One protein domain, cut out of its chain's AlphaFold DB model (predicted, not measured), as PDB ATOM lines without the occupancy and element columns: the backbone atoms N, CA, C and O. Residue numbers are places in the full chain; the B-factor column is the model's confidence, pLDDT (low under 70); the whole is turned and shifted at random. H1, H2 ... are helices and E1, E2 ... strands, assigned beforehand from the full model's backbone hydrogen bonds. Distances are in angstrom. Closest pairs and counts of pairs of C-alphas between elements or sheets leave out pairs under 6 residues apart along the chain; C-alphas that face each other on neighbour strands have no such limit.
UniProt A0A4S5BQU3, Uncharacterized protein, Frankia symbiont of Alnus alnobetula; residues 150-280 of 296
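Overview. This is residues 150 to 280 of the 296 residues of an uncharacterized protein of Frankia symbiont of Alnus alnobetula (UniProt A0A4S5BQU3). What does the model look like? A four-strand sheet, E1 E2 E3 E4, strongly twisted and curled like part of a barrel, has the short helix H2 over E2 and E3, while the longer helix H1 only grazes it. Two long links without named elements run outward, and residues 181 to 186 of the first stick out free. What is it built of, and how large is it? The 131 printed residues hold, along the chain, E1 H1 E2 H2 E3 E4; the sheet is mixed, in the order E1 E2 E3 E4, and the class is mixed, helices and strands, with under half of the residues in named elements. The whole is loose, with a radius of gyration of the C-alphas of 17.7 A and spans of 60 by 42 by 27 A.

Along the chain. Where are the strands? E3 is residues 258 to 268, 30.6 A long; E2 is residues 211 to 220, 27.1 A, and bends by 53 degrees at residue 215. E4 is residues 273 to 279, 19.4 A, ending with C-alpha 279 at (152.462, 77.634, 113.477), and E1 is residues 152 to 155, 9.7 A, beginning with C-alpha 152 at (150.163, 78.155, 98.483). Where are the helices? H1 is residues 192 to 205, 20.0 A, and H2 is residues 244 to 251, 10.7 A.

Arrangement. How do the strands pair? Inner strands E2 and E3 are antiparallel at 146 degrees, with N 218 and O 259 2.8 A apart, within hydrogen-bond range. E3 and edge strand E4 form an antiparallel hairpin at 151 degrees, with N 264 and O 277 at 2.8 A, and edge strand E1 is parallel to E2 at 53 degrees, with N 153 and O 217 at 2.8 A. How do the helices stand to the sheet? H2 is on it at a height over the sheet of 9.6 A, over E3 and only just over E2, on which 3 of its C-alphas fall; it runs along the strands, at 20 degrees to E3 on the local plane, and the closest C-alphas of H2 and E3 are those of Leu 251 and Met 258, 6.6 A apart. H1 only grazes the sheet with residues 196 to 204, is near E2 with 6 pairs of C-alphas within 10 A, and is apart from H2. E1, H1 and E2 make a strand-helix-strand unit, two parallel neighbour strands with a helix between them along the chain. What of the helix backbones? In H1 and H2 every O i to N i+4 pair is within hydrogen-bond range.

Size, cuts and confidence. How far does it reach? The two C-alphas farthest apart are those of Asn 184 and Leu 235, 60.6 A, and the printed part has no cut. Which links are long? E1 to H1 has 36 residues and E2 to H2 has 23. Where is confidence low? Residues 158 to 167, 169, 254 to 256 and 267 to 280 are under 70, and the mean pLDDT of E4 is 53.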
ATOM      1  N   HIS A 150     153.933  72.657  97.011       72.19
ATOM      2  CA  HIS A 150     152.743  73.465  97.263       72.19
ATOM      3  C   HIS A 150     153.079  74.468  98.372       72.19
ATOM      4  O   HIS A 150     152.988  74.123  99.551       72.19
ATOM      5  N   ASN A 151     153.510  75.680  98.029       81.38
ATOM      6  CA  ASN A 151     153.730  76.756  99.000       81.38
ATOM      7  C   ASN A 151     152.524  77.700  99.101       81.38
ATOM      8  O   ASN A 151     152.557  78.636  99.893       81.38
ATOM      9  N   VAL A 152     151.436  77.435  98.367       82.88
ATOM     10  CA  VAL A 152     150.163  78.155  98.483       82.88
ATOM     11  C   VAL A 152     149.034  77.179  98.807       82.88
ATOM     12  O   VAL A 152     148.817  76.194  98.105       82.88
ATOM     13  N   THR A 153     148.283  77.468  99.868       81.75
ATOM     14  CA  THR A 153     147.070  76.747 100.264       81.75
ATOM     15  C   THR A 153     145.869  77.680 100.171       81.75
ATOM     16  O   THR A 153     145.734  78.638 100.932       81.75
ATOM     17  N   VAL A 154     144.972  77.379  99.233       81.69
ATOM     18  CA  VAL A 154     143.681  78.061  99.121       81.69
ATOM     19  C   VAL A 154     142.650  77.256  99.900       81.69
ATOM     20  O   VAL A 154     142.400  76.095  99.574       81.69
ATOM     21  N   TYR A 155     142.041  77.865 100.910       78.88
ATOM     22  CA  TYR A 155     141.026  77.221 101.746       78.88
ATOM     23  C   TYR A 155     139.657  77.875 101.562       78.88
ATOM     24  O   TYR A 155     139.543  78.997 101.078       78.88
ATOM     25  N   SER A 156     138.596  77.182 101.959       74.25
ATOM     26  CA  SER A 156     137.254  77.755 102.056       74.25
ATOM     27  C   SER A 156     136.654  77.443 103.427       74.25
ATOM     28  O   SER A 156     136.919  76.395 104.014       74.25
ATOM     29  N   GLY A 157     135.858  78.371 103.963       71.19
ATOM     30  CA  GLY A 157     135.270  78.240 105.298       71.19
ATOM     31  C   GLY A 157     136.192  78.705 106.431       71.19
ATOM     32  O   GLY A 157     137.066  79.544 106.230       71.19
ATOM     33  N   TYR A 158     135.949  78.199 107.643       61.19
ATOM     34  CA  TYR A 158     136.474  78.782 108.889       61.19
ATOM     35  C   TYR A 158     137.810  78.187 109.372       61.19
ATOM     36  O   TYR A 158     138.376  78.683 110.341       61.19
ATOM     37  N   SER A 159     138.326  77.128 108.733       64.69
ATOM     38  CA  SER A 159     139.562  76.469 109.174       64.69
ATOM     39  C   SER A 159     140.571  76.314 108.033       64.69
ATOM     40  O   SER A 159     140.374  75.470 107.156       64.69
ATOM     41  N   PRO A 160     141.662  77.101 108.030       63.47
ATOM     42  CA  PRO A 160     142.627  77.107 106.935       63.47
ATOM     43  C   PRO A 160     143.507  75.851 106.894       63.47
ATOM     44  O   PRO A 160     144.126  75.582 105.874       63.47
ATOM     45  N   PHE A 161     143.551  75.064 107.973       60.94
ATOM     46  CA  PHE A 161     144.493  73.949 108.139       60.94
ATOM     47  C   PHE A 161     143.939  72.579 107.725       60.94
ATOM     48  O   PHE A 161     144.653  71.579 107.777       60.94
ATOM     49  N   VAL A 162     142.670  72.503 107.316       53.84
ATOM     50  CA  VAL A 162     141.997  71.233 106.999       53.84
ATOM     51  C   VAL A 162     142.231  70.891 105.529       53.84
ATOM     52  O   VAL A 162     141.344  71.011 104.690       53.84
ATOM     53  N   GLY A 163     143.474  70.536 105.201       55.44
ATOM     54  CA  GLY A 163     143.867  70.107 103.856       55.44
ATOM     55  C   GLY A 163     143.885  68.586 103.689       55.44
ATOM     56  O   GLY A 163     143.447  68.076 102.668       55.44
ATOM     57  N   SER A 164     144.355  67.837 104.684       56.19
ATOM     58  CA  SER A 164     144.651  66.401 104.526       56.19
ATOM     59  C   SER A 164     144.224  65.524 105.711       56.19
ATOM     60  O   SER A 164     144.576  64.349 105.756       56.19
ATOM     61  N   GLY A 165     143.437  66.049 106.657       65.12
ATOM     62  CA  GLY A 165     143.025  65.299 107.847       65.12
ATOM     63  C   GLY A 165     142.067  66.056 108.764       65.12
ATOM     64  O   GLY A 165     141.547  67.109 108.404       65.12
ATOM     65  N   GLY A 166     141.820  65.498 109.951       63.91
ATOM     66  CA  GLY A 166     141.040  66.140 111.015       63.91
ATOM     67  C   GLY A 166     141.921  66.933 111.984       63.91
ATOM     68  O   GLY A 166     143.099  66.629 112.157       63.91
ATOM     69  N   ILE A 167     141.344  67.940 112.641       69.31
ATOM     70  CA  ILE A 167     142.029  68.694 113.700       69.31
ATOM     71  C   ILE A 167     142.013  67.849 114.974       69.31
ATOM     72  O   ILE A 167     140.943  67.544 115.494       69.31
ATOM     73  N   LEU A 168     143.193  67.489 115.481       71.81
ATOM     74  CA  LEU A 168     143.327  66.776 116.757       71.81
ATOM     75  C   LEU A 168     143.326  67.722 117.963       71.81
ATOM     76  O   LEU A 168     142.855  67.357 119.034       71.81
ATOM     77  N   GLY A 169     143.831  68.943 117.788       68.12
ATOM     78  CA  GLY A 169     143.873  69.958 118.830       68.12
ATOM     79  C   GLY A 169     144.456  71.269 118.316       68.12
ATOM     80  O   GLY A 169     145.071  71.313 117.252       68.12
ATOM     81  N   SER A 170     144.245  72.334 119.081       74.38
ATOM     82  CA  SER A 170     144.845  73.649 118.864       74.38
ATOM     83  C   SER A 170     145.309  74.184 120.210       74.38
ATOM     84  O   SER A 170     144.622  74.006 121.216       74.38
ATOM     85  N   TRP A 171     146.471  74.820 120.231       74.19
ATOM     86  CA  TRP A 171     146.980  75.513 121.401       74.19
ATOM     87  C   TRP A 171     147.618  76.827 120.970       74.19
ATOM     88  O   TRP A 171     148.166  76.950 119.876       74.19
ATOM     89  N   SER A 172     147.527  77.820 121.842       73.81
ATOM     90  CA  SER A 172     148.172  79.118 121.686       73.81
ATOM     91  C   SER A 172     148.654  79.560 123.054       73.81
ATOM     92  O   SER A 172     147.912  79.440 124.030       73.81
ATOM     93  N   PHE A 173     149.863  80.093 123.126       75.56
ATOM     94  CA  PHE A 173     150.365  80.743 124.325       75.56
ATOM     95  C   PHE A 173     150.905  82.122 123.957       75.56
ATOM     96  O   PHE A 173     151.417  82.331 122.858       75.56
ATOM     97  N   SER A 174     150.764  83.065 124.880       75.12
ATOM     98  CA  SER A 174     151.338  84.400 124.760       75.12
ATOM     99  C   SER A 174     152.583  84.453 125.629       75.12
ATOM    100  O   SER A 174     152.527  84.106 126.808       75.12
ATOM    101  N   VAL A 175     153.701  84.862 125.039       76.56
ATOM    102  CA  VAL A 175     154.942  85.123 125.769       76.56
ATOM    103  C   VAL A 175     155.080  86.630 125.885       76.56
ATOM    104  O   VAL A 175     155.029  87.327 124.871       76.56
ATOM    105  N   ASP A 176     155.223  87.129 127.110       73.81
ATOM    106  CA  ASP A 176     155.617  88.518 127.313       73.81
ATOM    107  C   ASP A 176     157.096  88.663 126.947       73.81
ATOM    108  O   ASP A 176     157.962  88.026 127.540       73.81
ATOM    109  N   VAL A 177     157.359  89.483 125.935       74.00
ATOM    110  CA  VAL A 177     158.705  89.781 125.436       74.00
ATOM    111  C   VAL A 177     159.210  91.147 125.908       74.00
ATOM    112  O   VAL A 177     160.333  91.522 125.593       74.00
ATOM    113  N   GLY A 178     158.388  91.905 126.646       73.56
ATOM    114  CA  GLY A 178     158.749  93.209 127.203       73.56
ATOM    115  C   GLY A 178     159.432  93.128 128.568       73.56
ATOM    116  O   GLY A 178     160.041  94.106 129.000       73.56
ATOM    117  N   THR A 179     159.355  91.974 129.232       76.12
ATOM    118  CA  THR A 179     159.923  91.763 130.567       76.12
ATOM    119  C   THR A 179     161.147  90.844 130.478       76.12
ATOM    120  O   THR A 179     161.014  89.705 130.025       76.12
ATOM    121  N   PRO A 180     162.345  91.290 130.904       75.75
ATOM    122  CA  PRO A 180     163.530  90.442 130.894       75.75
ATOM    123  C   PRO A 180     163.401  89.320 131.932       75.75
ATOM    124  O   PRO A 180     162.856  89.521 133.018       75.75
ATOM    125  N   ALA A 181     163.932  88.137 131.612       73.31
ATOM    126  CA  ALA A 181     163.922  86.986 132.522       73.31
ATOM    127  C   ALA A 181     164.799  87.204 133.772       73.31
ATOM    128  O   ALA A 181     164.511  86.652 134.833       73.31
ATOM    129  N   ASP A 182     165.843  88.028 133.651       78.75
ATOM    130  CA  ASP A 182     166.694  88.489 134.748       78.75
ATOM    131  C   ASP A 182     166.783  90.021 134.713       78.75
ATOM    132  O   ASP A 182     167.002  90.614 133.656       78.75
ATOM    133  N   GLN A 183     166.638  90.668 135.873       70.31
ATOM    134  CA  GLN A 183     166.591  92.131 136.009       70.31
ATOM    135  C   GLN A 183     167.872  92.822 135.520       70.31
ATOM    136  O   GLN A 183     167.837  94.004 135.186       70.31
ATOM    137  N   ASN A 184     168.990  92.092 135.458       73.75
ATOM    138  CA  ASN A 184     170.278  92.610 134.999       73.75
ATOM    139  C   ASN A 184     170.549  92.391 133.503       73.75
ATOM    140  O   ASN A 184     171.591  92.827 133.013       73.75
ATOM    141  N   THR A 185     169.650  91.729 132.766       73.88
ATOM    142  CA  THR A 185     169.857  91.466 131.336       73.88
ATOM    143  C   THR A 185     169.224  92.580 130.497       73.88
ATOM    144  O   THR A 185     168.022  92.827 130.630       73.88
ATOM    145  N   PRO A 186     169.990  93.274 129.634       73.56
ATOM    146  CA  PRO A 186     169.430  94.293 128.755       73.56
ATOM    147  C   PRO A 186     168.452  93.665 127.756       73.56
ATOM    148  O   PRO A 186     168.713  92.603 127.194       73.56
ATOM    149  N   LEU A 187     167.318  94.334 127.534       73.81
ATOM    150  CA  LEU A 187     166.308  93.894 126.575       73.81
ATOM    151  C   LEU A 187     166.802  94.185 125.149       73.81
ATOM    152  O   LEU A 187     166.875  95.346 124.738       73.81
ATOM    153  N   GLU A 188     167.162  93.146 124.400       75.94
ATOM    154  CA  GLU A 188     167.513  93.284 122.988       75.94
ATOM    155  C   GLU A 188     166.248  93.360 122.128       75.94
ATOM    156  O   GLU A 188     165.292  92.605 122.312       75.94
ATOM    157  N   GLN A 189     166.226  94.307 121.189       71.81
ATOM    158  CA  GLN A 189     165.137  94.410 120.225       71.81
ATOM    159  C   GLN A 189     165.350  93.377 119.129       71.81
ATOM    160  O   GLN A 189     166.371  93.415 118.447       71.81
ATOM    161  N   PHE A 190     164.355  92.527 118.917       79.50
ATOM    162  CA  PHE A 190     164.344  91.563 117.829       79.50
ATOM    163  C   PHE A 190     163.091  91.729 116.972       79.50
ATOM    164  O   PHE A 190     162.033  92.168 117.431       79.50
ATOM    165  N   GLY A 191     163.216  91.392 115.691       79.00
ATOM    166  CA  GLY A 191     162.090  91.389 114.758       79.00
ATOM    167  C   GLY A 191     161.267  90.101 114.830       79.00
ATOM    168  O   GLY A 191     161.742  89.059 115.277       79.00
ATOM    169  N   VAL A 192     160.046  90.128 114.289       75.25
ATOM    170  CA  VAL A 192     159.215  88.913 114.136       75.25
ATOM    171  C   VAL A 192     159.932  87.850 113.305       75.25
ATOM    172  O   VAL A 192     159.887  86.669 113.635       75.25
ATOM    173  N   GLU A 193     160.633  88.267 112.251       75.94
ATOM    174  CA  GLU A 193     161.410  87.357 111.404       75.94
ATOM    175  C   GLU A 193     162.622  86.760 112.126       75.94
ATOM    176  O   GLU A 193     162.989  85.618 111.863       75.94
ATOM    177  N   GLU A 194     163.212  87.490 113.071       80.81
ATOM    178  CA  GLU A 194     164.340  87.013 113.872       80.81
ATOM    179  C   GLU A 194     163.883  85.982 114.903       80.81
ATOM    180  O   GLU A 194     164.432  84.882 114.953       80.81
ATOM    181  N   LEU A 195     162.797  86.275 115.633       82.00
ATOM    182  CA  LEU A 195     162.156  85.315 116.534       82.00
ATOM    183  C   LEU A 195     161.783  84.031 115.788       82.00
ATOM    184  O   LEU A 195     162.049  82.923 116.249       82.00
ATOM    185  N   ARG A 196     161.170  84.181 114.613       79.94
ATOM    186  CA  ARG A 196     160.760  83.055 113.780       79.94
ATOM    187  C   ARG A 196     161.960  82.235 113.321       79.94
ATOM    188  O   ARG A 196     161.924  81.016 113.449       79.94
ATOM    189  N   SER A 197     163.011  82.883 112.824       83.62
ATOM    190  CA  SER A 197     164.245  82.207 112.403       83.62
ATOM    191  C   SER A 197     164.858  81.421 113.560       83.62
ATOM    192  O   SER A 197     165.151  80.240 113.401       83.62
ATOM    193  N   HIS A 198     164.912  82.019 114.753       84.06
ATOM    194  CA  HIS A 198     165.419  81.363 115.955       84.06
ATOM    195  C   HIS A 198     164.605  80.116 116.344       84.06
ATOM    196  O   HIS A 198     165.172  79.066 116.642       84.06
ATOM    197  N   VAL A 199     163.270  80.187 116.283       84.38
ATOM    198  CA  VAL A 199     162.396  79.025 116.531       84.38
ATOM    199  C   VAL A 199     162.609  77.932 115.480       84.38
ATOM    200  O   VAL A 199     162.640  76.750 115.820       84.38
ATOM    201  N   LEU A 200     162.758  78.300 114.203       84.25
ATOM    202  CA  LEU A 200     162.992  77.335 113.127       84.25
ATOM    203  C   LEU A 200     164.341  76.640 113.260       84.25
ATOM    204  O   LEU A 200     164.421  75.436 113.016       84.25
ATOM    205  N   ASP A 201     165.374  77.368 113.666       86.94
ATOM    206  CA  ASP A 201     166.695  76.798 113.908       86.94
ATOM    207  C   ASP A 201     166.664  75.853 115.112       86.94
ATOM    208  O   ASP A 201     167.095  74.707 114.991       86.94
ATOM    209  N   GLY A 202     165.995  76.238 116.205       86.19
ATOM    210  CA  GLY A 202     165.764  75.341 117.339       86.19
ATOM    211  C   GLY A 202     165.009  74.059 116.959       86.19
ATOM    212  O   GLY A 202     165.346  72.974 117.430       86.19
ATOM    213  N   LEU A 203     164.019  74.142 116.061       83.44
ATOM    214  CA  LEU A 203     163.311  72.963 115.544       83.44
ATOM    215  C   LEU A 203     164.205  72.070 114.676       83.44
ATOM    216  O   LEU A 203     164.099  70.845 114.749       83.44
ATOM    217  N   ARG A 204     165.082  72.660 113.857       83.88
ATOM    218  CA  ARG A 204     166.057  71.914 113.044       83.88
ATOM    219  C   ARG A 204     167.086  71.203 113.925       83.88
ATOM    220  O   ARG A 204     167.440  70.058 113.638       83.88
ATOM    221  N   ASP A 205     167.489  71.829 115.027       88.44
ATOM    222  CA  ASP A 205     168.452  71.282 115.987       88.44
ATOM    223  C   ASP A 205     167.942  70.043 116.734       88.44
ATOM    224  O   ASP A 205     168.741  69.194 117.145       88.44
ATOM    225  N   LEU A 206     166.618  69.860 116.836       83.75
ATOM    226  CA  LEU A 206     166.023  68.635 117.388       83.75
ATOM    227  C   LEU A 206     166.404  67.379 116.587       83.75
ATOM    228  O   LEU A 206     166.300  66.272 117.117       83.75
ATOM    229  N   ARG A 207     166.850  67.532 115.327       79.12
ATOM    230  CA  ARG A 207     167.277  66.441 114.428       79.12
ATOM    231  C   ARG A 207     166.290  65.270 114.395       79.12
ATOM    232  O   ARG A 207     166.691  64.105 114.337       79.12
ATOM    233  N   TRP A 208     164.993  65.572 114.440       78.75
ATOM    234  CA  TRP A 208     163.978  64.532 114.375       78.75
ATOM    235  C   TRP A 208     163.958  63.876 112.988       78.75
ATOM    236  O   TRP A 208     163.917  64.585 111.979       78.75
ATOM    237  N   PRO A 209     163.978  62.531 112.913       73.19
ATOM    238  CA  PRO A 209     163.824  61.829 111.647       73.19
ATOM    239  C   PRO A 209     162.500  62.218 110.986       73.19
ATOM    240  O   PRO A 209     161.479  62.292 111.664       73.19
ATOM    241  N   GLN A 210     162.521  62.437 109.669       72.81
ATOM    242  CA  GLN A 210     161.323  62.742 108.874       72.81
ATOM    243  C   GLN A 210     160.585  64.039 109.284       72.81
ATOM    244  O   GLN A 210     159.401  64.211 108.991       72.81
ATOM    245  N   LEU A 211     161.285  64.972 109.945       78.75
ATOM    246  CA  LEU A 211     160.795  66.328 110.180       78.75
ATOM    247  C   LEU A 211     160.898  67.146 108.887       78.75
ATOM    248  O   LEU A 211     161.998  67.402 108.393       78.75
ATOM    249  N   THR A 212     159.760  67.616 108.386       77.50
ATOM    250  CA  THR A 212     159.697  68.523 107.237       77.50
ATOM    251  C   THR A 212     159.156  69.867 107.694       77.50
ATOM    252  O   THR A 212     158.099  69.946 108.318       77.50
ATOM    253  N   ILE A 213     159.880  70.937 107.383       79.12
ATOM    254  CA  ILE A 213     159.491  72.307 107.709       79.12
ATOM    255  C   ILE A 213     159.312  73.053 106.391       79.12
ATOM    256  O   ILE A 213     160.253  73.169 105.610       79.12
ATOM    257  N   GLU A 214     158.106  73.554 106.151       79.31
ATOM    258  CA  GLU A 214     157.740  74.275 104.932       79.31
ATOM    259  C   GLU A 214     157.094  75.613 105.290       79.31
ATOM    260  O   GLU A 214     156.288  75.709 106.219       79.31
ATOM    261  N   GLU A 215     157.405  76.652 104.523       81.50
ATOM    262  CA  GLU A 215     156.643  77.894 104.560       81.50
ATOM    263  C   GLU A 215     155.502  77.836 103.555       81.50
ATOM    264  O   GLU A 215     155.668  77.405 102.412       81.50
ATOM    265  N   ARG A 216     154.324  78.280 103.993       82.81
ATOM    266  CA  ARG A 216     153.116  78.267 103.178       82.81
ATOM    267  C   ARG A 216     152.334  79.561 103.311       82.81
ATOM    268  O   ARG A 216     152.160  80.101 104.403       82.81
ATOM    269  N   LEU A 217     151.821  80.017 102.179       85.81
ATOM    270  CA  LEU A 217     150.877  81.111 102.061       85.81
ATOM    271  C   LEU A 217     149.463  80.545 102.113       85.81
ATOM    272  O   LEU A 217     149.103  79.695 101.301       85.81
ATOM    273  N   PHE A 218     148.652  81.020 103.046       83.56
ATOM    274  CA  PHE A 218     147.250  80.649 103.161       83.56
ATOM    275  C   PHE A 218     146.370  81.817 102.737       83.56
ATOM    276  O   PHE A 218     146.549  82.940 103.211       83.56
ATOM    277  N   ILE A 219     145.397  81.533 101.876       85.44
ATOM    278  CA  ILE A 219     144.435  82.515 101.373       85.44
ATOM    279  C   ILE A 219     143.033  81.905 101.317       85.44
ATOM    280  O   ILE A 219     142.859  80.746 100.936       85.44
ATOM    281  N   ASN A 220     142.024  82.682 101.710       84.19
ATOM    282  CA  ASN A 220     140.637  82.269 101.549       84.19
ATOM    283  C   ASN A 220     140.267  82.331 100.061       84.19
ATOM    284  O   ASN A 220     140.531  83.319  99.383       84.19
ATOM    285  N   GLY A 221     139.619  81.293  99.542       80.62
ATOM    286  CA  GLY A 221     139.183  81.236  98.151       80.62
ATOM    287  C   GLY A 221     138.211  82.353  97.759       80.62
ATOM    288  O   GLY A 221     138.137  82.682  96.581       80.62
ATOM    289  N   LEU A 222     137.501  82.956  98.721       82.19
ATOM    290  CA  LEU A 222     136.653  84.134  98.492       82.19
ATOM    291  C   LEU A 222     137.455  85.424  98.273       82.19
ATOM    292  O   LEU A 222     136.946  86.357  97.659       82.19
ATOM    293  N   ASP A 223     138.700  85.461  98.742       84.25
ATOM    294  CA  ASP A 223     139.602  86.606  98.619       84.25
ATOM    295  C   ASP A 223     140.491  86.524  97.366       84.25
ATOM    296  O   ASP A 223     141.294  87.422  97.106       84.25
ATOM    297  N   LEU A 224     140.353  85.463  96.561       83.94
ATOM    298  CA  LEU A 224     141.085  85.318  95.307       83.94
ATOM    299  C   LEU A 224     140.547  86.271  94.237       83.94
ATOM    300  O   LEU A 224     139.412  86.153  93.774       83.94
ATOM    301  N   VAL A 225     141.414  87.168  93.777       83.44
ATOM    302  CA  VAL A 225     141.102  88.105  92.694       83.44
ATOM    303  C   VAL A 225     141.407  87.455  91.335       83.44
ATOM    304  O   VAL A 225     142.519  86.949  91.142       83.44
ATOM    305  N   PRO A 226     140.471  87.460  90.364       83.75
ATOM    306  CA  PRO A 226     140.745  87.017  88.998       83.75
ATOM    307  C   PRO A 226     141.862  87.833  88.332       83.75
ATOM    308  O   PRO A 226     141.940  89.043  88.521       83.75
ATOM    309  N   ASN A 227     142.687  87.183  87.508       81.62
ATOM    310  CA  ASN A 227     143.865  87.764  86.845       81.62
ATOM    311  C   ASN A 227     144.967  88.232  87.818       81.62
ATOM    312  O   ASN A 227     145.792  89.075  87.469       81.62
ATOM    313  N   SER A 228     144.989  87.682  89.032       84.56
ATOM    314  CA  SER A 228     146.092  87.848  89.983       84.56
ATOM    315  C   SER A 228     147.187  86.795  89.754       84.56
ATOM    316  O   SER A 228     146.926  85.786  89.089       84.56
ATOM    317  N   PRO A 229     148.388  86.950  90.346       83.94
ATOM    318  CA  PRO A 229     149.429  85.918  90.301       83.94
ATOM    319  C   PRO A 229     148.952  84.542  90.795       83.94
ATOM    320  O   PRO A 229     149.401  83.514  90.295       83.94
ATOM    321  N   LEU A 230     148.000  84.517  91.738       83.69
ATOM    322  CA  LEU A 230     147.418  83.291  92.293       83.69
ATOM    323  C   LEU A 230     146.251  82.738  91.462       83.69
ATOM    324  O   LEU A 230     145.925  81.560  91.586       83.69
ATOM    325  N   LEU A 231     145.628  83.549  90.602       85.94
ATOM    326  CA  LEU A 231     144.551  83.123  89.705       85.94
ATOM    327  C   LEU A 231     144.680  83.791  88.318       85.94
ATOM    328  O   LEU A 231     143.842  84.624  87.959       85.94
ATOM    329  N   PRO A 232     145.690  83.416  87.504       82.19
ATOM    330  CA  PRO A 232     145.960  84.063  86.213       82.19
ATOM    331  C   PRO A 232     144.815  83.908  85.207       82.19
ATOM    332  O   PRO A 232     144.629  84.729  84.315       82.19
ATOM    333  N   HIS A 233     144.035  82.836  85.351       81.75
ATOM    334  CA  HIS A 233     142.867  82.558  84.532       81.75
ATOM    335  C   HIS A 233     141.663  82.346  85.452       81.75
ATOM    336  O   HIS A 233     141.562  81.301  86.090       81.75
ATOM    337  N   GLY A 234     140.726  83.300  85.490       72.56
ATOM    338  CA  GLY A 234     139.604  83.314  86.447       72.56
ATOM    339  C   GLY A 234     138.659  82.100  86.427       72.56
ATOM    340  O   GLY A 234     137.879  81.925  87.356       72.56
ATOM    341  N   LEU A 235     138.722  81.254  85.394       74.38
ATOM    342  CA  LEU A 235     137.940  80.012  85.277       74.38
ATOM    343  C   LEU A 235     138.778  78.737  85.472       74.38
ATOM    344  O   LEU A 235     138.237  77.631  85.413       74.38
ATOM    345  N   LYS A 236     140.094  78.866  85.668       75.62
ATOM    346  CA  LYS A 236     140.994  77.745  85.960       75.62
ATOM    347  C   LYS A 236     141.319  77.700  87.449       75.62
ATOM    348  O   LYS A 236     140.941  78.580  88.212       75.62
ATOM    349  N   ARG A 237     141.986  76.624  87.864       77.56
ATOM    350  CA  ARG A 237     142.406  76.430  89.253       77.56
ATOM    351  C   ARG A 237     143.396  77.521  89.675       77.56
ATOM    352  O   ARG A 237     144.201  77.937  88.837       77.56
ATOM    353  N   PRO A 238     143.371  77.934  90.951       81.75
ATOM    354  CA  PRO A 238     144.422  78.764  91.510       81.75
ATOM    355  C   PRO A 238     145.781  78.074  91.404       81.75
ATOM    356  O   PRO A 238     145.878  76.844  91.488       81.75
ATOM    357  N   VAL A 239     146.820  78.882  91.247       82.19
ATOM    358  CA  VAL A 239     148.209  78.437  91.277       82.19
ATOM    359  C   VAL A 239     148.547  77.991  92.702       82.19
ATOM    360  O   VAL A 239     148.230  78.684  93.666       82.19
ATOM    361  N   GLN A 240     149.169  76.818  92.837       78.94
ATOM    362  CA  GLN A 240     149.510  76.222  94.140       78.94
ATOM    363  C   GLN A 240     150.996  76.356  94.500       78.94
ATOM    364  O   GLN A 240     151.386  76.062  95.631       78.94
ATOM    365  N   THR A 241     151.800  76.845  93.554       82.25
ATOM    366  CA  THR A 241     153.234  77.077  93.714       82.25
ATOM    367  C   THR A 241     153.596  78.435  93.135       82.25
ATOM    368  O   THR A 241     153.355  78.689  91.958       82.25
ATOM    369  N   VAL A 242     154.196  79.292  93.951       85.19
ATOM    370  CA  VAL A 242     154.767  80.576  93.528       85.19
ATOM    371  C   VAL A 242     156.266  80.591  93.799       85.19
ATOM    372  O   VAL A 242     156.744  79.941  94.729       85.19
ATOM    373  N   ASP A 243     157.022  81.324  92.992       86.69
ATOM    374  CA  ASP A 243     158.437  81.574  93.240       86.69
ATOM    375  C   ASP A 243     158.634  82.489  94.462       86.69
ATOM    376  O   ASP A 243     157.741  83.244  94.853       86.69
ATOM    377  N   GLN A 244     159.818  82.418  95.077       83.81
ATOM    378  CA  GLN A 244     160.138  83.158  96.304       83.81
ATOM    379  C   GLN A 244     159.914  84.684  96.190       83.81
ATOM    380  O   GLN A 244     159.310  85.251  97.100       83.81
ATOM    381  N   PRO A 245     160.306  85.364  95.091       86.69
ATOM    382  CA  PRO A 245     160.031  86.793  94.921       86.69
ATOM    383  C   PRO A 245     158.533  87.118  94.933       86.69
ATOM    384  O   PRO A 245     158.106  88.064  95.593       86.69
ATOM    385  N   THR A 246     157.720  86.313  94.244       85.88
ATOM    386  CA  THR A 246     156.261  86.472  94.235       85.88
ATOM    387  C   THR A 246     155.671  86.193  95.614       85.88
ATOM    388  O   THR A 246     154.795  86.928  96.060       85.88
ATOM    389  N   PHE A 247     156.166  85.174  96.320       85.88
ATOM    390  CA  PHE A 247     155.744  84.857  97.685       85.88
ATOM    391  C   PHE A 247     155.946  86.042  98.639       85.88
ATOM    392  O   PHE A 247     155.035  86.408  99.382       85.88
ATOM    393  N   GLU A 248     157.119  86.674  98.599       84.94
ATOM    394  CA  GLU A 248     157.437  87.837  99.432       84.94
ATOM    395  C   GLU A 248     156.646  89.081  99.020       84.94
ATOM    396  O   GLU A 248     156.121  89.781  99.885       84.94
ATOM    397  N   ALA A 249     156.481  89.326  97.718       84.31
ATOM    398  CA  ALA A 249     155.680  90.439  97.214       84.31
ATOM    399  C   ALA A 249     154.202  90.331  97.627       84.31
ATOM    400  O   ALA A 249     153.587  91.335  97.986       84.31
ATOM    401  N   LEU A 250     153.640  89.118  97.614       83.75
ATOM    402  CA  LEU A 250     152.269  88.854  98.060       83.75
ATOM    403  C   LEU A 250     152.092  89.115  99.562       83.75
ATOM    404  O   LEU A 250     151.048  89.608  99.974       83.75
ATOM    405  N   LEU A 251     153.112  88.826 100.372       79.12
ATOM    406  CA  LEU A 251     153.091  89.062 101.820       79.12
ATOM    407  C   LEU A 251     153.375  90.511 102.219       79.12
ATOM    408  O   LEU A 251     152.894  90.955 103.255       79.12
ATOM    409  N   ALA A 252     154.147  91.240 101.416       78.56
ATOM    410  CA  ALA A 252     154.402  92.665 101.612       78.56
ATOM    411  C   ALA A 252     153.217  93.550 101.180       78.56
ATOM    412  O   ALA A 252     153.229  94.761 101.414       78.56
ATOM    413  N   GLY A 253     152.214  92.966 100.517       70.06
ATOM    414  CA  GLY A 253     151.015  93.667 100.085       70.06
ATOM    415  C   GLY A 253     150.193  94.218 101.262       70.06
ATOM    416  O   GLY A 253     150.206  93.653 102.351       70.06
ATOM    417  N   PRO A 254     149.428  95.304 101.052       56.16
ATOM    418  CA  PRO A 254     148.586  95.912 102.088       56.16
ATOM    419  C   PRO A 254     147.354  95.068 102.469       56.16
ATOM    420  O   PRO A 254     146.622  95.437 103.385       56.16
ATOM    421  N   ASP A 255     147.089  93.967 101.760       61.44
ATOM    422  CA  ASP A 255     145.938  93.094 101.989       61.44
ATOM    423  C   ASP A 255     146.228  92.075 103.106       61.44
ATOM    424  O   ASP A 255     146.906  91.069 102.903       61.44
ATOM    425  N   GLU A 256     145.600  92.262 104.269       64.12
ATOM    426  CA  GLU A 256     145.646  91.364 105.444       64.12
ATOM    427  C   GLU A 256     145.027  89.960 105.197       64.12
ATOM    428  O   GLU A 256     144.887  89.125 106.095       64.12
ATOM    429  N   LYS A 257     144.621  89.687 103.956       75.75
ATOM    430  CA  LYS A 257     143.892  88.487 103.521       75.75
ATOM    431  C   LYS A 257     144.801  87.276 103.320       75.75
ATOM    432  O   LYS A 257     144.324  86.140 103.299       75.75
ATOM    433  N   MET A 258     146.103  87.511 103.169       82.50
ATOM    434  CA  MET A 258     147.108  86.471 102.974       82.50
ATOM    435  C   MET A 258     147.902  86.263 104.257       82.50
ATOM    436  O   MET A 258     148.366  87.215 104.877       82.50
ATOM    437  N   ARG A 259     148.065  85.005 104.671       80.62
ATOM    438  CA  ARG A 259     148.764  84.664 105.917       80.62
ATOM    439  C   ARG A 259     149.917  83.714 105.652       80.62
ATOM    440  O   ARG A 259     149.716  82.651 105.065       80.62
ATOM    441  N   ARG A 260     151.110  84.074 106.127       83.19
ATOM    442  CA  ARG A 260     152.263  83.170 106.186       83.19
ATOM    443  C   ARG A 260     152.093  82.237 107.383       83.19
ATOM    444  O   ARG A 260     151.894  82.700 108.503       83.19
ATOM    445  N   TYR A 261     152.216  80.940 107.145       80.69
ATOM    446  CA  TYR A 261     152.326  79.930 108.191       80.69
ATOM    447  C   TYR A 261     153.578  79.094 107.968       80.69
ATOM    448  O   TYR A 261     153.932  78.762 106.835       80.69
ATOM    449  N   THR A 262     154.218  78.708 109.067       80.31
ATOM    450  CA  THR A 262     155.200  77.630 109.051       80.31
ATOM    451  C   THR A 262     154.457  76.328 109.310       80.31
ATOM    452  O   THR A 262     153.882  76.121 110.380       80.31
ATOM    453  N   CYS A 263     154.464  75.446 108.321       78.56
ATOM    454  CA  CYS A 263     153.942  74.098 108.440       78.56
ATOM    455  C   CYS A 263     155.076  73.162 108.851       78.56
ATOM    456  O   CYS A 263     156.032  72.960 108.105       78.56
ATOM    457  N   ILE A 264     154.949  72.586 110.039       76.94
ATOM    458  CA  ILE A 264     155.853  71.572 110.568       76.94
ATOM    459  C   ILE A 264     155.151  70.230 110.417       76.94
ATOM    460  O   ILE A 264     154.026  70.054 110.886       76.94
ATOM    461  N   ARG A 265     155.805  69.282 109.759       74.44
ATOM    462  CA  ARG A 265     155.292  67.933 109.553       74.44
ATOM    463  C   ARG A 265     156.235  66.930 110.178       74.44
ATOM    464  O   ARG A 265     157.445  67.024 110.001       74.44
ATOM    465  N   VAL A 266     155.651  65.965 110.872       72.56
ATOM    466  CA  VAL A 266     156.349  64.788 111.375       72.56
ATOM    467  C   VAL A 266     155.568  63.577 110.892       72.56
ATOM    468  O   VAL A 266     154.408  63.393 111.276       72.56
ATOM    469  N   SER A 267     156.175  62.767 110.032       66.81
ATOM    470  CA  SER A 267     155.665  61.430 109.739       66.81
ATOM    471  C   SER A 267     156.208  60.446 110.776       66.81
ATOM    472  O   SER A 267     157.371  60.491 111.170       66.81
ATOM    473  N   GLY A 268     155.329  59.593 111.299       61.09
ATOM    474  CA  GLY A 268     155.662  58.562 112.275       61.09
ATOM    475  C   GLY A 268     155.022  57.225 111.907       61.09
ATOM    476  O   GLY A 268     154.081  57.168 111.117       61.09
ATOM    477  N   TRP A 269     155.530  56.135 112.496       53.44
ATOM    478  CA  TRP A 269     154.985  54.775 112.339       53.44
ATOM    479  C   TRP A 269     154.961  54.276 110.884       53.44
ATOM    480  O   TRP A 269     153.903  53.924 110.360       53.44
ATOM    481  N   ALA A 270     156.128  54.236 110.229       54.69
ATOM    482  CA  ALA A 270     156.245  53.827 108.821       54.69
ATOM    483  C   ALA A 270     155.226  54.562 107.919       54.69
ATOM    484  O   ALA A 270     154.510  53.938 107.142       54.69
ATOM    485  N   GLU A 271     155.097  55.877 108.140       52.50
ATOM    486  CA  GLU A 271     154.189  56.812 107.450       52.50
ATOM    487  C   GLU A 271     152.688  56.503 107.520       52.50
ATOM    488  O   GLU A 271     151.889  57.158 106.853       52.50
ATOM    489  N   THR A 272     152.257  55.568 108.367       47.84
ATOM    490  CA  THR A 272     150.818  55.355 108.595       47.84
ATOM    491  C   THR A 272     150.164  56.506 109.353       47.84
ATOM    492  O   THR A 272     148.939  56.633 109.337       47.84
ATOM    493  N   LEU A 273     150.967  57.361 109.996       48.53
ATOM    494  CA  LEU A 273     150.481  58.495 110.755       48.53
ATOM    495  C   LEU A 273     151.298  59.751 110.438       48.53
ATOM    496  O   LEU A 273     152.505  59.817 110.671       48.53
ATOM    497  N   VAL A 274     150.607  60.761 109.914       54.75
ATOM    498  CA  VAL A 274     151.175  62.072 109.601       54.75
ATOM    499  C   VAL A 274     150.593  63.096 110.563       54.75
ATOM    500  O   VAL A 274     149.387  63.348 110.560       54.75
ATOM    501  N   PHE A 275     151.453  63.715 111.369       50.69
ATOM    502  CA  PHE A 275     151.090  64.889 112.151       50.69
ATOM    503  C   PHE A 275     151.553  66.146 111.419       50.69
ATOM    504  O   PHE A 275     152.720  66.277 111.055       50.69
ATOM    505  N   SER A 276     150.628  67.083 111.215       52.28
ATOM    506  CA  SER A 276     150.930  68.413 110.689       52.28
ATOM    507  C   SER A 276     150.543  69.464 111.719       52.28
ATOM    508  O   SER A 276     149.402  69.496 112.180       52.28
ATOM    509  N   LEU A 277     151.492  70.330 112.060       56.34
ATOM    510  CA  LEU A 277     151.296  71.494 112.909       56.34
ATOM    511  C   LEU A 277     151.477  72.756 112.063       56.34
ATOM    512  O   LEU A 277     152.518  72.960 111.444       56.34
ATOM    513  N   GLY A 278     150.459  73.612 112.039       52.16
ATOM    514  CA  GLY A 278     150.575  74.966 111.506       52.16
ATOM    515  C   GLY A 278     150.923  75.926 112.634       52.16
ATOM    516  O   GLY A 278     150.135  76.076 113.562       52.16
ATOM    517  N   CYS A 279     152.081  76.574 112.555       53.16
ATOM    518  CA  CYS A 279     152.462  77.634 113.477       53.16
ATOM    519  C   CYS A 279     152.348  78.991 112.776       53.16
ATOM    520  O   CYS A 279     152.861  79.176 111.668       53.16
ATOM    521  N   ALA A 280     151.678  79.937 113.429       55.38
ATOM    522  CA  ALA A 280     151.789  81.353 113.117       55.38
ATOM    523  C   ALA A 280     152.221  82.099 114.370       55.38
ATOM    524  O   ALA A 280     151.606  81.977 115.428       55.38
TER     525      ALA A 280